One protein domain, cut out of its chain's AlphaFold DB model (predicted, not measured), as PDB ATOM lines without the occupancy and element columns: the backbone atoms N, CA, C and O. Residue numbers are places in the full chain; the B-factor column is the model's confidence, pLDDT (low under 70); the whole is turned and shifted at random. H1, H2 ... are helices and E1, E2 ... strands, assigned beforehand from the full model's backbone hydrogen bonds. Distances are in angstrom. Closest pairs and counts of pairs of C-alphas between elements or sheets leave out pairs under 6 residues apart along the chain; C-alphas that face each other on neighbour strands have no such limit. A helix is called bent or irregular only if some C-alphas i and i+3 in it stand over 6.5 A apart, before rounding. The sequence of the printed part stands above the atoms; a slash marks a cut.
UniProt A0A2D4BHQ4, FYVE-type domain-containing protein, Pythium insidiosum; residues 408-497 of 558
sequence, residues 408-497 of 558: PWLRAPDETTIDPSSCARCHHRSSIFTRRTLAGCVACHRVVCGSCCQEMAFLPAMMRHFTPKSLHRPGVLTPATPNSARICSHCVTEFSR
ATOM      1  N   PRO A 408     251.167 259.969 272.548       49.50
ATOM      2  CA  PRO A 408     250.509 259.526 271.318       49.50
ATOM      3  C   PRO A 408     251.128 258.297 270.636       49.50
ATOM      4  O   PRO A 408     250.384 257.456 270.136       49.50
ATOM      5  N   TRP A 409     252.466 258.226 270.552       56.59
ATOM      6  CA  TRP A 409     253.203 257.142 269.874       56.59
ATOM      7  C   TRP A 409     254.724 257.169 270.149       56.59
ATOM      8  O   TRP A 409     255.520 257.033 269.226       56.59
ATOM      9  N   LEU A 410     255.129 257.405 271.409       57.12
ATOM     10  CA  LEU A 410     256.526 257.378 271.904       57.12
ATOM     11  C   LEU A 410     257.602 257.854 270.901       57.12
ATOM     12  O   LEU A 410     258.592 257.166 270.647       57.12
ATOM     13  N   ARG A 411     257.456 259.071 270.358       50.84
ATOM     14  CA  ARG A 411     258.572 259.702 269.647       50.84
ATOM     15  C   ARG A 411     259.751 259.865 270.606       50.84
ATOM     16  O   ARG A 411     259.626 260.547 271.627       50.84
ATOM     17  N   ALA A 412     260.908 259.328 270.227       50.12
ATOM     18  CA  ALA A 412     262.155 259.952 270.639       50.12
ATOM     19  C   ALA A 412     262.106 261.416 270.153       50.12
ATOM     20  O   ALA A 412     261.736 261.645 268.999       50.12
ATOM     21  N   PRO A 413     262.386 262.414 271.007       51.31
ATOM     22  CA  PRO A 413     262.498 263.790 270.541       51.31
ATOM     23  C   PRO A 413     263.654 263.867 269.540       51.31
ATOM     24  O   PRO A 413     264.740 263.372 269.843       51.31
ATOM     25  N   ASP A 414     263.418 264.468 268.372       51.19
ATOM     26  CA  ASP A 414     264.445 264.641 267.341       51.19
ATOM     27  C   ASP A 414     265.679 265.305 267.967       51.19
ATOM     28  O   ASP A 414     265.574 266.404 268.520       51.19
ATOM     29  N   GLU A 415     266.844 264.647 267.897       51.16
ATOM     30  CA  GLU A 415     268.072 265.089 268.584       51.16
ATOM     31  C   GLU A 415     268.492 266.516 268.183       51.16
ATOM     32  O   GLU A 415     269.125 267.230 268.955       51.16
ATOM     33  N   THR A 416     268.067 266.952 266.997       47.38
ATOM     34  CA  THR A 416     268.254 268.290 266.420       47.38
ATOM     35  C   THR A 416     267.425 269.399 267.084       47.38
ATOM     36  O   THR A 416     267.690 270.574 266.836       47.38
ATOM     37  N   THR A 417     266.428 269.062 267.911       49.75
ATOM     38  CA  THR A 417     265.509 270.024 268.562       49.75
ATOM     39  C   THR A 417     265.800 270.260 270.045       49.75
ATOM     40  O   THR A 417     265.205 271.138 270.670       49.75
ATOM     41  N   ILE A 418     266.732 269.496 270.616       57.62
ATOM     42  CA  ILE A 418     267.173 269.622 272.003       57.62
ATOM     43  C   ILE A 418     268.365 270.581 272.065       57.62
ATOM     44  O   ILE A 418     269.439 270.257 271.569       57.62
ATOM     45  N   ASP A 419     268.217 271.724 272.744       60.59
ATOM     46  CA  ASP A 419     269.377 272.439 273.295       60.59
ATOM     47  C   ASP A 419     269.897 271.661 274.523       60.59
ATOM     48  O   ASP A 419     269.201 271.594 275.542       60.59
ATOM     49  N   PRO A 420     271.104 271.064 274.480       64.62
ATOM     50  CA  PRO A 420     271.636 270.254 275.569       64.62
ATOM     51  C   PRO A 420     272.376 271.098 276.627       64.62
ATOM     52  O   PRO A 420     273.189 270.564 277.388       64.62
ATOM     53  N   SER A 421     272.152 272.417 276.680       68.25
ATOM     54  CA  SER A 421     272.878 273.331 277.569       68.25
ATOM     55  C   SER A 421     272.720 273.012 279.062       68.25
ATOM     56  O   SER A 421     273.687 273.145 279.820       68.25
ATOM     57  N   SER A 422     271.541 272.561 279.513       82.00
ATOM     58  CA  SER A 422     271.291 272.206 280.918       82.00
ATOM     59  C   SER A 422     270.106 271.255 281.130       82.00
ATOM     60  O   SER A 422     269.213 271.133 280.295       82.00
ATOM     61  N   CYS A 423     270.079 270.579 282.282       86.25
ATOM     62  CA  CYS A 423     268.930 269.775 282.700       86.25
ATOM     63  C   CYS A 423     267.767 270.657 283.193       86.25
ATOM     64  O   CYS A 423     267.891 271.355 284.197       86.25
ATOM     65  N   ALA A 424     266.582 270.516 282.595       87.00
ATOM     66  CA  ALA A 424     265.357 271.256 282.926       87.00
ATOM     67  C   ALA A 424     264.676 270.852 284.263       87.00
ATOM     68  O   ALA A 424     263.462 271.020 284.419       87.00
ATOM     69  N   ARG A 425     265.429 270.272 285.209       87.81
ATOM     70  CA  ARG A 425     264.968 269.891 286.561       87.81
ATOM     71  C   ARG A 425     265.949 270.298 287.662       87.81
ATOM     72  O   ARG A 425     265.520 270.903 288.632       87.81
ATOM     73  N   CYS A 426     267.242 270.005 287.508       87.88
ATOM     74  CA  CYS A 426     268.281 270.425 288.462       87.88
ATOM     75  C   CYS A 426     269.129 271.616 287.979       87.88
ATOM     76  O   CYS A 426     270.045 272.029 288.681       87.88
ATOM     77  N   HIS A 427     268.872 272.135 286.772       85.50
ATOM     78  CA  HIS A 427     269.606 273.226 286.109       85.50
ATOM     79  C   HIS A 427     271.122 273.001 285.936       85.50
ATOM     80  O   HIS A 427     271.838 273.889 285.473       85.50
ATOM     81  N   HIS A 428     271.613 271.791 286.226       80.81
ATOM     82  CA  HIS A 428     272.999 271.401 286.008       80.81
ATOM     83  C   HIS A 428     273.348 271.513 284.518       80.81
ATOM     84  O   HIS A 428     272.717 270.873 283.670       80.81
ATOM     85  N   ARG A 429     274.347 272.347 284.213       70.94
ATOM     86  CA  ARG A 429     274.907 272.514 282.868       70.94
ATOM     87  C   ARG A 429     275.827 271.345 282.559       70.94
ATOM     88  O   ARG A 429     276.692 271.019 283.367       70.94
ATOM     89  N   SER A 430     275.659 270.730 281.395       64.00
ATOM     90  CA  SER A 430     276.477 269.580 281.021       64.00
ATOM     91  C   SER A 430     277.898 270.010 280.627       64.00
ATOM     92  O   SER A 430     278.122 270.686 279.621       64.00
ATOM     93  N   SER A 431     278.890 269.554 281.395       65.88
ATOM     94  CA  SER A 431     280.269 269.445 280.905       65.88
ATOM     95  C   SER A 431     280.303 268.561 279.652       65.88
ATOM     96  O   SER A 431     279.449 267.680 279.494       65.88
ATOM     97  N   ILE A 432     281.301 268.749 278.784       60.72
ATOM     98  CA  ILE A 432     281.476 268.020 277.512       60.72
ATOM     99  C   ILE A 432     281.355 266.498 277.719       60.72
ATOM    100  O   ILE A 432     280.640 265.829 276.975       60.72
ATOM    101  N   PHE A 433     281.945 265.969 278.796       59.62
ATOM    102  CA  PHE A 433     281.882 264.548 279.166       59.62
ATOM    103  C   PHE A 433     280.490 264.072 279.623       59.62
ATOM    104  O   PHE A 433     280.150 262.903 279.466       59.62
ATOM    105  N   THR A 434     279.660 264.973 280.154       59.22
ATOM    106  CA  THR A 434     278.308 264.668 280.662       59.22
ATOM    107  C   THR A 434     277.185 264.929 279.657       59.22
ATOM    108  O   THR A 434     276.058 264.526 279.917       59.22
ATOM    109  N   ARG A 435     277.448 265.540 278.490       58.62
ATOM    110  CA  ARG A 435     276.409 265.785 277.462       58.62
ATOM    111  C   ARG A 435     275.655 264.510 277.064       58.62
ATOM    112  O   ARG A 435     274.441 264.548 276.923       58.62
ATOM    113  N   ARG A 436     276.353 263.368 277.002       60.84
ATOM    114  CA  ARG A 436     275.782 262.035 276.709       60.84
ATOM    115  C   ARG A 436     274.801 261.507 277.774       60.84
ATOM    116  O   ARG A 436     274.144 260.499 277.534       60.84
ATOM    117  N   THR A 437     274.706 262.139 278.949       70.00
ATOM    118  CA  THR A 437     273.757 261.750 280.013       70.00
ATOM    119  C   THR A 437     272.481 262.593 280.021       70.00
ATOM    120  O   THR A 437     271.559 262.269 280.772       70.00
ATOM    121  N   LEU A 438     272.403 263.640 279.190       77.56
ATOM    122  CA  LEU A 438     271.170 264.372 278.919       77.56
ATOM    123  C   LEU A 438     270.353 263.647 277.841       77.56
ATOM    124  O   LEU A 438     270.896 263.212 276.832       77.56
ATOM    125  N   ALA A 439     269.040 263.548 278.039       79.31
ATOM    126  CA  ALA A 439     268.080 263.161 277.005       79.31
ATOM    127  C   ALA A 439     266.719 263.813 277.279       79.31
ATOM    128  O   ALA A 439     266.426 264.199 278.413       79.31
ATOM    129  N   GLY A 440     265.868 263.931 276.262       81.19
ATOM    130  CA  GLY A 440     264.496 264.393 276.468       81.19
ATOM    131  C   GLY A 440     263.646 263.349 277.200       81.19
ATOM    132  O   GLY A 440     263.666 262.164 276.874       81.19
ATOM    133  N   CYS A 441     262.874 263.793 278.189       83.50
ATOM    134  CA  CYS A 441     261.843 262.990 278.840       83.50
ATOM    135  C   CYS A 441     260.734 262.653 277.835       83.50
ATOM    136  O   CYS A 441     260.050 263.567 277.385       83.50
ATOM    137  N   VAL A 442     260.470 261.373 277.557       79.75
ATOM    138  CA  VAL A 442     259.434 260.944 276.592       79.75
ATOM    139  C   VAL A 442     258.072 261.578 276.893       79.75
ATOM    140  O   VAL A 442     257.387 261.998 275.972       79.75
ATOM    141  N   ALA A 443     257.720 261.741 278.174       80.19
ATOM    142  CA  ALA A 443     256.399 262.223 278.580       80.19
ATOM    143  C   ALA A 443     256.183 263.757 278.588       80.19
ATOM    144  O   ALA A 443     255.065 264.209 278.827       80.19
ATOM    145  N   CYS A 444     257.229 264.573 278.388       83.19
ATOM    146  CA  CYS A 444     257.102 266.046 278.333       83.19
ATOM    147  C   CYS A 444     258.152 266.754 277.455       83.19
ATOM    148  O   CYS A 444     258.281 267.977 277.504       83.19
ATOM    149  N   HIS A 445     258.952 265.983 276.719       81.75
ATOM    150  CA  HIS A 445     260.058 266.348 275.823       81.75
ATOM    151  C   HIS A 445     261.187 267.224 276.407       81.75
ATOM    152  O   HIS A 445     262.199 267.441 275.747       81.75
ATOM    153  N   ARG A 446     261.095 267.659 277.673       84.94
ATOM    154  CA  ARG A 446     262.145 268.437 278.352       84.94
ATOM    155  C   ARG A 446     263.420 267.626 278.582       84.94
ATOM    156  O   ARG A 446     263.362 266.486 279.049       84.94
ATOM    157  N   VAL A 447     264.562 268.264 278.348       85.56
ATOM    158  CA  VAL A 447     265.914 267.716 278.537       85.56
ATOM    159  C   VAL A 447     266.200 267.452 280.017       85.56
ATOM    160  O   VAL A 447     266.086 268.351 280.851       85.56
ATOM    161  N   VAL A 448     266.605 266.232 280.364       86.44
ATOM    162  CA  VAL A 448     266.955 265.834 281.734       86.44
ATOM    163  C   VAL A 448     268.197 264.953 281.781       86.44
ATOM    164  O   VAL A 448     268.439 264.166 280.871       86.44
ATOM    165  N   CYS A 449     268.994 265.098 282.843       86.50
ATOM    166  CA  CYS A 449     270.136 264.222 283.103       86.50
ATOM    167  C   CYS A 449     269.691 262.884 283.703       86.50
ATOM    168  O   CYS A 449     268.604 262.799 284.276       86.50
ATOM    169  N   GLY A 450     270.574 261.881 283.647       83.38
ATOM    170  CA  GLY A 450     270.368 260.557 284.250       83.38
ATOM    171  C   GLY A 450     269.773 260.604 285.665       83.38
ATOM    172  O   GLY A 450     268.756 259.979 285.919       83.38
ATOM    173  N   SER A 451     270.324 261.430 286.561       87.25
ATOM    174  CA  SER A 451     269.849 261.571 287.953       87.25
ATOM    175  C   SER A 451     268.488 262.271 288.111       87.25
ATOM    176  O   SER A 451     267.945 262.312 289.210       87.25
ATOM    177  N   CYS A 452     267.947 262.869 287.047       88.56
ATOM    178  CA  CYS A 452     266.626 263.508 287.011       88.56
ATOM    179  C   CYS A 452     265.608 262.728 286.164       88.56
ATOM    180  O   CYS A 452     264.484 263.207 285.971       88.56
ATOM    181  N   CYS A 453     265.974 261.544 285.667       87.75
ATOM    182  CA  CYS A 453     265.082 260.632 284.964       87.75
ATOM    183  C   CYS A 453     265.102 259.228 285.566       87.75
ATOM    184  O   CYS A 453     266.093 258.790 286.136       87.75
ATOM    185  N   GLN A 454     264.000 258.519 285.381       87.50
ATOM    186  CA  GLN A 454     263.901 257.083 285.565       87.50
ATOM    187  C   GLN A 454     263.776 256.448 284.180       87.50
ATOM    188  O   GLN A 454     263.105 256.997 283.301       87.50
ATOM    189  N   GLU A 455     264.422 255.303 283.983       85.62
ATOM    190  CA  GLU A 455     264.100 254.419 282.871       85.62
ATOM    191  C   GLU A 455     262.942 253.517 283.304       85.62
ATOM    192  O   GLU A 455     263.045 252.785 284.287       85.62
ATOM    193  N   MET A 456     261.812 253.640 282.613       85.50
ATOM    194  CA  MET A 456     260.576 252.923 282.904       85.50
ATOM    195  C   MET A 456     260.349 251.886 281.809       85.50
ATOM    196  O   MET A 456     260.107 252.263 280.664       85.50
ATOM    197  N   ALA A 457     260.446 250.602 282.155       86.50
ATOM    198  CA  ALA A 457     260.103 249.501 281.262       86.50
ATOM    199  C   ALA A 457     258.582 249.286 281.239       86.50
ATOM    200  O   ALA A 457     257.956 249.244 282.296       86.50
ATOM    201  N   PHE A 458     257.993 249.133 280.053       88.06
ATOM    202  CA  PHE A 458     256.567 248.866 279.871       88.06
ATOM    203  C   PHE A 458     256.311 247.385 279.600       88.06
ATOM    204  O   PHE A 458     257.038 246.740 278.841       88.06
ATOM    205  N   LEU A 459     255.226 246.855 280.164       89.12
ATOM    206  CA  LEU A 459     254.772 245.502 279.851       89.12
ATOM    207  C   LEU A 459     254.262 245.419 278.396       89.12
ATOM    208  O   LEU A 459     253.451 246.260 277.992       89.12
ATOM    209  N   PRO A 460     254.683 244.422 277.592       87.75
ATOM    210  CA  PRO A 460     254.210 244.239 276.221       87.75
ATOM    211  C   PRO A 460     252.681 244.250 276.052       87.75
ATOM    212  O   PRO A 460     252.194 244.840 275.088       87.75
ATOM    213  N   ALA A 461     251.903 243.665 276.968       87.81
ATOM    214  CA  ALA A 461     250.440 243.730 276.951       87.81
ATOM    215  C   ALA A 461     249.918 245.145 277.191       87.81
ATOM    216  O   ALA A 461     249.013 245.579 276.484       87.81
ATOM    217  N   MET A 462     250.512 245.888 278.129       88.44
ATOM    218  CA  MET A 462     250.145 247.285 278.369       88.44
ATOM    219  C   MET A 462     250.418 248.140 277.130       88.44
ATOM    220  O   MET A 462     249.570 248.944 276.757       88.44
ATOM    221  N   MET A 463     251.543 247.928 276.438       85.44
ATOM    222  CA  MET A 463     251.802 248.602 275.163       85.44
ATOM    223  C   MET A 463     250.770 248.209 274.096       85.44
ATOM    224  O   MET A 463     250.189 249.093 273.469       85.44
ATOM    225  N   ARG A 464     250.482 246.909 273.917       85.00
ATOM    226  CA  ARG A 464     249.471 246.424 272.951       85.00
ATOM    227  C   ARG A 464     248.064 246.971 273.226       85.00
ATOM    228  O   ARG A 464     247.323 247.175 272.268       85.00
ATOM    229  N   HIS A 465     247.714 247.173 274.495       86.44
ATOM    230  CA  HIS A 465     246.392 247.606 274.951       86.44
ATOM    231  C   HIS A 465     246.212 249.128 274.904       86.44
ATOM    232  O   HIS A 465     245.266 249.622 274.298       86.44
ATOM    233  N   PHE A 466     247.143 249.886 275.494       86.25
ATOM    234  CA  PHE A 466     247.006 251.337 275.656       86.25
ATOM    235  C   PHE A 466     247.456 252.167 274.444       86.25
ATOM    236  O   PHE A 466     247.145 253.357 274.394       86.25
ATOM    237  N   THR A 467     248.169 251.587 273.470       78.25
ATOM    238  CA  THR A 467     248.560 252.315 272.247       78.25
ATOM    239  C   THR A 467     247.537 252.134 271.108       78.25
ATOM    240  O   THR A 467     246.915 251.075 270.992       78.25
ATOM    241  N   PRO A 468     247.327 253.142 270.234       73.38
ATOM    242  CA  PRO A 468     246.352 253.047 269.145       73.38
ATOM    243  C   PRO A 468     246.631 251.909 268.149       73.38
ATOM    244  O   PRO A 468     247.697 251.861 267.540       73.38
ATOM    245  N   LYS A 469     245.618 251.068 267.877       70.88
ATOM    246  CA  LYS A 469     245.672 249.920 266.935       70.88
ATOM    247  C   LYS A 469     246.139 250.259 265.507       70.88
ATOM    248  O   LYS A 469     246.498 249.361 264.753       70.88
ATOM    249  N   SER A 470     246.134 251.536 265.118       62.41
ATOM    250  CA  SER A 470     246.693 252.025 263.850       62.41
ATOM    251  C   SER A 470     248.221 251.907 263.767       62.41
ATOM    252  O   SER A 470     248.758 251.828 262.661       62.41
ATOM    253  N   LEU A 471     248.913 251.864 264.910       61.75
ATOM    254  CA  LEU A 471     250.361 251.667 265.006       61.75
ATOM    255  C   LEU A 471     250.744 250.195 264.810       61.75
ATOM    256  O   LEU A 471     251.768 249.909 264.199       61.75
ATOM    257  N   HIS A 472     249.890 249.260 265.237       61.84
ATOM    258  CA  HIS A 472     250.107 247.803 265.211       61.84
ATOM    259  C   HIS A 472     250.181 247.191 263.799       61.84
ATOM    260  O   HIS A 472     250.200 245.969 263.655       61.84
ATOM    261  N   ARG A 473     250.227 248.008 262.738       52.97
ATOM    262  CA  ARG A 473     250.547 247.536 261.388       52.97
ATOM    263  C   ARG A 473     251.970 246.964 261.354       52.97
ATOM    264  O   ARG A 473     252.895 247.643 261.813       52.97
ATOM    265  N   PRO A 474     252.182 245.787 260.733       44.47
ATOM    266  CA  PRO A 474     253.521 245.303 260.414       44.47
ATOM    267  C   PRO A 474     254.319 246.380 259.667       44.47
ATOM    268  O   PRO A 474     253.873 246.877 258.633       44.47
ATOM    269  N   GLY A 475     255.469 246.771 260.220       47.47
ATOM    270  CA  GLY A 475     256.333 247.822 259.671       47.47
ATOM    271  C   GLY A 475     256.092 249.247 260.194       47.47
ATOM    272  O   GLY A 475     256.895 250.118 259.878       47.47
ATOM    273  N   VAL A 476     255.055 249.499 261.006       47.88
ATOM    274  CA  VAL A 476     254.859 250.795 261.699       47.88
ATOM    275  C   VAL A 476     255.371 250.713 263.139       47.88
ATOM    276  O   VAL A 476     256.233 251.500 263.523       47.88
ATOM    277  N   LEU A 477     254.953 249.694 263.899       43.34
ATOM    278  CA  LEU A 477     255.772 249.179 264.998       43.34
ATOM    279  C   LEU A 477     256.905 248.342 264.386       43.34
ATOM    280  O   LEU A 477     256.719 247.180 264.019       43.34
ATOM    281  N   THR A 478     258.082 248.947 264.232       38.94
ATOM    282  CA  THR A 478     259.317 248.195 263.970       38.94
ATOM    283  C   THR A 478     259.759 247.466 265.249       38.94
ATOM    284  O   THR A 478     259.364 247.870 266.344       38.94
ATOM    285  N   PRO A 479     260.651 246.457 265.177       42.66
ATOM    286  CA  PRO A 479     261.246 245.818 266.362       42.66
ATOM    287  C   PRO A 479     262.104 246.744 267.254       42.66
ATOM    288  O   PRO A 479     262.817 246.259 268.129       42.66
ATOM    289  N   ALA A 480     262.079 248.057 267.001       45.53
ATOM    290  CA  ALA A 480     262.877 249.087 267.650       45.53
ATOM    291  C   ALA A 480     262.035 250.151 268.381       45.53
ATOM    292  O   ALA A 480     262.605 251.131 268.858       45.53
ATOM    293  N   THR A 481     260.710 249.984 268.535       54.19
ATOM    294  CA  THR A 481     260.013 250.706 269.615       54.19
ATOM    295  C   THR A 481     260.571 250.215 270.948       54.19
ATOM    296  O   THR A 481     260.460 249.017 271.226       54.19
ATOM    297  N   PRO A 482     261.202 251.077 271.761       60.56
ATOM    298  CA  PRO A 482     261.899 250.610 272.943       60.56
ATOM    299  C   PRO A 482     260.883 250.173 274.000       60.56
ATOM    300  O   PRO A 482     259.970 250.917 274.351       60.56
ATOM    301  N   ASN A 483     261.089 248.980 274.562       69.94
ATOM    302  CA  ASN A 483     260.303 248.482 275.697       69.94
ATOM    303  C   ASN A 483     260.531 249.312 276.980       69.94
ATOM    304  O   ASN A 483     259.944 248.998 278.013       69.94
ATOM    305  N   SER A 484     261.381 250.343 276.939       79.56
ATOM    306  CA  SER A 484     261.619 251.299 278.016       79.56
ATOM    307  C   SER A 484     261.613 252.752 277.521       79.56
ATOM    308  O   SER A 484     261.911 253.046 276.364       79.56
ATOM    309  N   ALA A 485     261.287 253.688 278.413       81.44
ATOM    310  CA  ALA A 485     261.354 255.126 278.155       81.44
ATOM    311  C   ALA A 485     262.074 255.871 279.284       81.44
ATOM    312  O   ALA A 485     261.871 255.574 280.462       81.44
ATOM    313  N   ARG A 486     262.849 256.912 278.944       84.25
ATOM    314  CA  ARG A 486     263.317 257.894 279.937       84.25
ATOM    315  C   ARG A 486     262.209 258.877 280.270       84.25
ATOM    316  O   ARG A 486     261.713 259.591 279.398       84.25
ATOM    317  N   ILE A 487     261.870 258.966 281.549       86.88
ATOM    318  CA  ILE A 487     260.807 259.832 282.059       86.88
ATOM    319  C   ILE A 487     261.368 260.636 283.228       86.88
ATOM    320  O   ILE A 487     262.005 260.082 284.120       86.88
ATOM    321  N   CYS A 488     261.190 261.959 283.227       88.44
ATOM    322  CA  CYS A 488     261.709 262.786 284.313       88.44
ATOM    323  C   CYS A 488     260.954 262.518 285.620       88.44
ATOM    324  O   CYS A 488     259.743 262.298 285.598       88.44
ATOM    325  N   SER A 489     261.651 262.588 286.756       87.69
ATOM    326  CA  SER A 489     261.103 262.259 288.086       87.69
ATOM    327  C   SER A 489     259.795 262.991 288.417       87.69
ATOM    328  O   SER A 489     258.884 262.419 289.012       87.69
ATOM    329  N   HIS A 490     259.654 264.237 287.967       88.56
ATOM    330  CA  HIS A 490     258.420 265.013 288.094       88.56
ATOM    331  C   HIS A 490     257.262 264.446 287.264       88.56
ATOM    332  O   HIS A 490     256.154 264.393 287.774       88.56
ATOM    333  N   CYS A 491     257.495 263.992 286.026       87.19
ATOM    334  CA  CYS A 491     256.444 263.341 285.241       87.19
ATOM    335  C   CYS A 491     256.076 261.980 285.835       87.19
ATOM    336  O   CYS A 491     254.895 261.674 285.904       87.19
ATOM    337  N   VAL A 492     257.040 261.202 286.346       85.44
ATOM    338  CA  VAL A 492     256.723 259.985 287.121       85.44
ATOM    339  C   VAL A 492     255.793 260.340 288.291       85.44
ATOM    340  O   VAL A 492     254.708 259.783 288.397       85.44
ATOM    341  N   THR A 493     256.147 261.358 289.086       85.25
ATOM    342  CA  THR A 493     255.328 261.858 290.213       85.25
ATOM    343  C   THR A 493     253.943 262.373 289.782       85.25
ATOM    344  O   THR A 493     252.969 262.222 290.518       85.25
ATOM    345  N   GLU A 494     253.846 263.003 288.607       85.00
ATOM    346  CA  GLU A 494     252.599 263.510 288.024       85.00
ATOM    347  C   GLU A 494     251.681 262.353 287.601       85.00
ATOM    348  O   GLU A 494     250.509 262.349 287.967       85.00
ATOM    349  N   PHE A 495     252.217 261.346 286.903       83.38
ATOM    350  CA  PHE A 495     251.459 260.185 286.427       83.38
ATOM    351  C   PHE A 495     251.168 259.139 287.513       83.38
ATOM    352  O   PHE A 495     250.199 258.394 287.373       83.38
ATOM    353  N   SER A 496     251.900 259.113 288.634       78.25
ATOM    354  CA  SER A 496     251.471 258.373 289.836       78.25
ATOM    355  C   SER A 496     250.126 258.874 290.378       78.25
ATOM    356  O   SER A 496     249.391 258.104 290.988       78.25
ATOM    357  N   ARG A 497     249.742 260.129 290.105       73.00
ATOM    358  CA  ARG A 497     248.438 260.692 290.485       73.00
ATOM    359  C   ARG A 497     247.428 260.576 289.331       73.00
ATOM    360  O   ARG A 497     247.813 260.700 288.169       73.00
TER     361      ARG A 497
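AT A GLANCE: This is residues 408 to 497 of the 558 residues of the protein "FYVE-type domain-containing protein" of Pythium insidiosum (UniProt A0A2D4BHQ4). Two small two-stranded antiparallel sheets, the hairpin E1 and E2 and the pair E3 and E4, make the middle of a flat, irregular body, with the short helices H1 and H2 at its opposite ends and H3 next to the sheet E3 and E4. Much of the rest is loop, with long stretches at residues 408 to 431 and 467 to 483. The printed part has 90 residues, with three named helices and four named strands in the order H1, E1, E2, E3, H2, E4, H3; the class is mixed, helices and strands, with under half of the residues in named elements. It is only just compact, close to loose, with a radius of gyration of the C-alphas of 14.4 A, and spans 41 by 31 by 17 A.

HOW THE PARTS SIT: After residues 408 to 431, H1, residues 432 to 437, is irregular: C-alphas 433 and 436 are 7.0 A apart. A tight link leads to E1, residues 438 to 440, which forms a hairpin with E2, residues 447 to 449. They are antiparallel at 141 degrees, with N 439 and O 448 3.0 A apart, within hydrogen-bond range. E3, residues 453 to 457, and E2 meet only through their link. E3 is antiparallel to E4, residues 484 to 488, at 153 degrees, with N 454 and O 487 2.8 A apart and N 485 and O 456 2.9 A apart. The closest C-alphas of E2 and E4, those of Val 448 and Cys 488, are 6.6 A apart. H2, residues 460 to 466, is apart from H1. H3, residues 489 to 495, has its closest C-alpha to E3 at Ser 489, 5.3 A from that of Cys 453. In H2 and H3 every O i to N i+4 pair is within hydrogen-bond range; in H1 0 of 2 are, and 1 of 3 O i to N i+3 pairs.

IN THESE COORDINATES: H1 begins at C-alpha 432, (281.476, 268.020, 277.512), and measures 10.3 A. E1 and E2 measure 7.1 A each, E3 12.7 A and H2 10.1 A. E4 runs 13.1 A from C-alpha 484 at (261.619, 251.299, 278.016). H3 measures 10.0 A and ends at C-alpha 495, (251.459, 260.185, 286.427).

THE WHOLE: The two C-alphas farthest apart, those of Ser 431 and Lys 469, are 42.1 A apart. The printed part has no cut. The link from H2 to E4, 17 residues, is long. The mean pLDDT of the printed part is 72.6; residues 408 to 421, 430 to 436 and 470 to 483 are under 70.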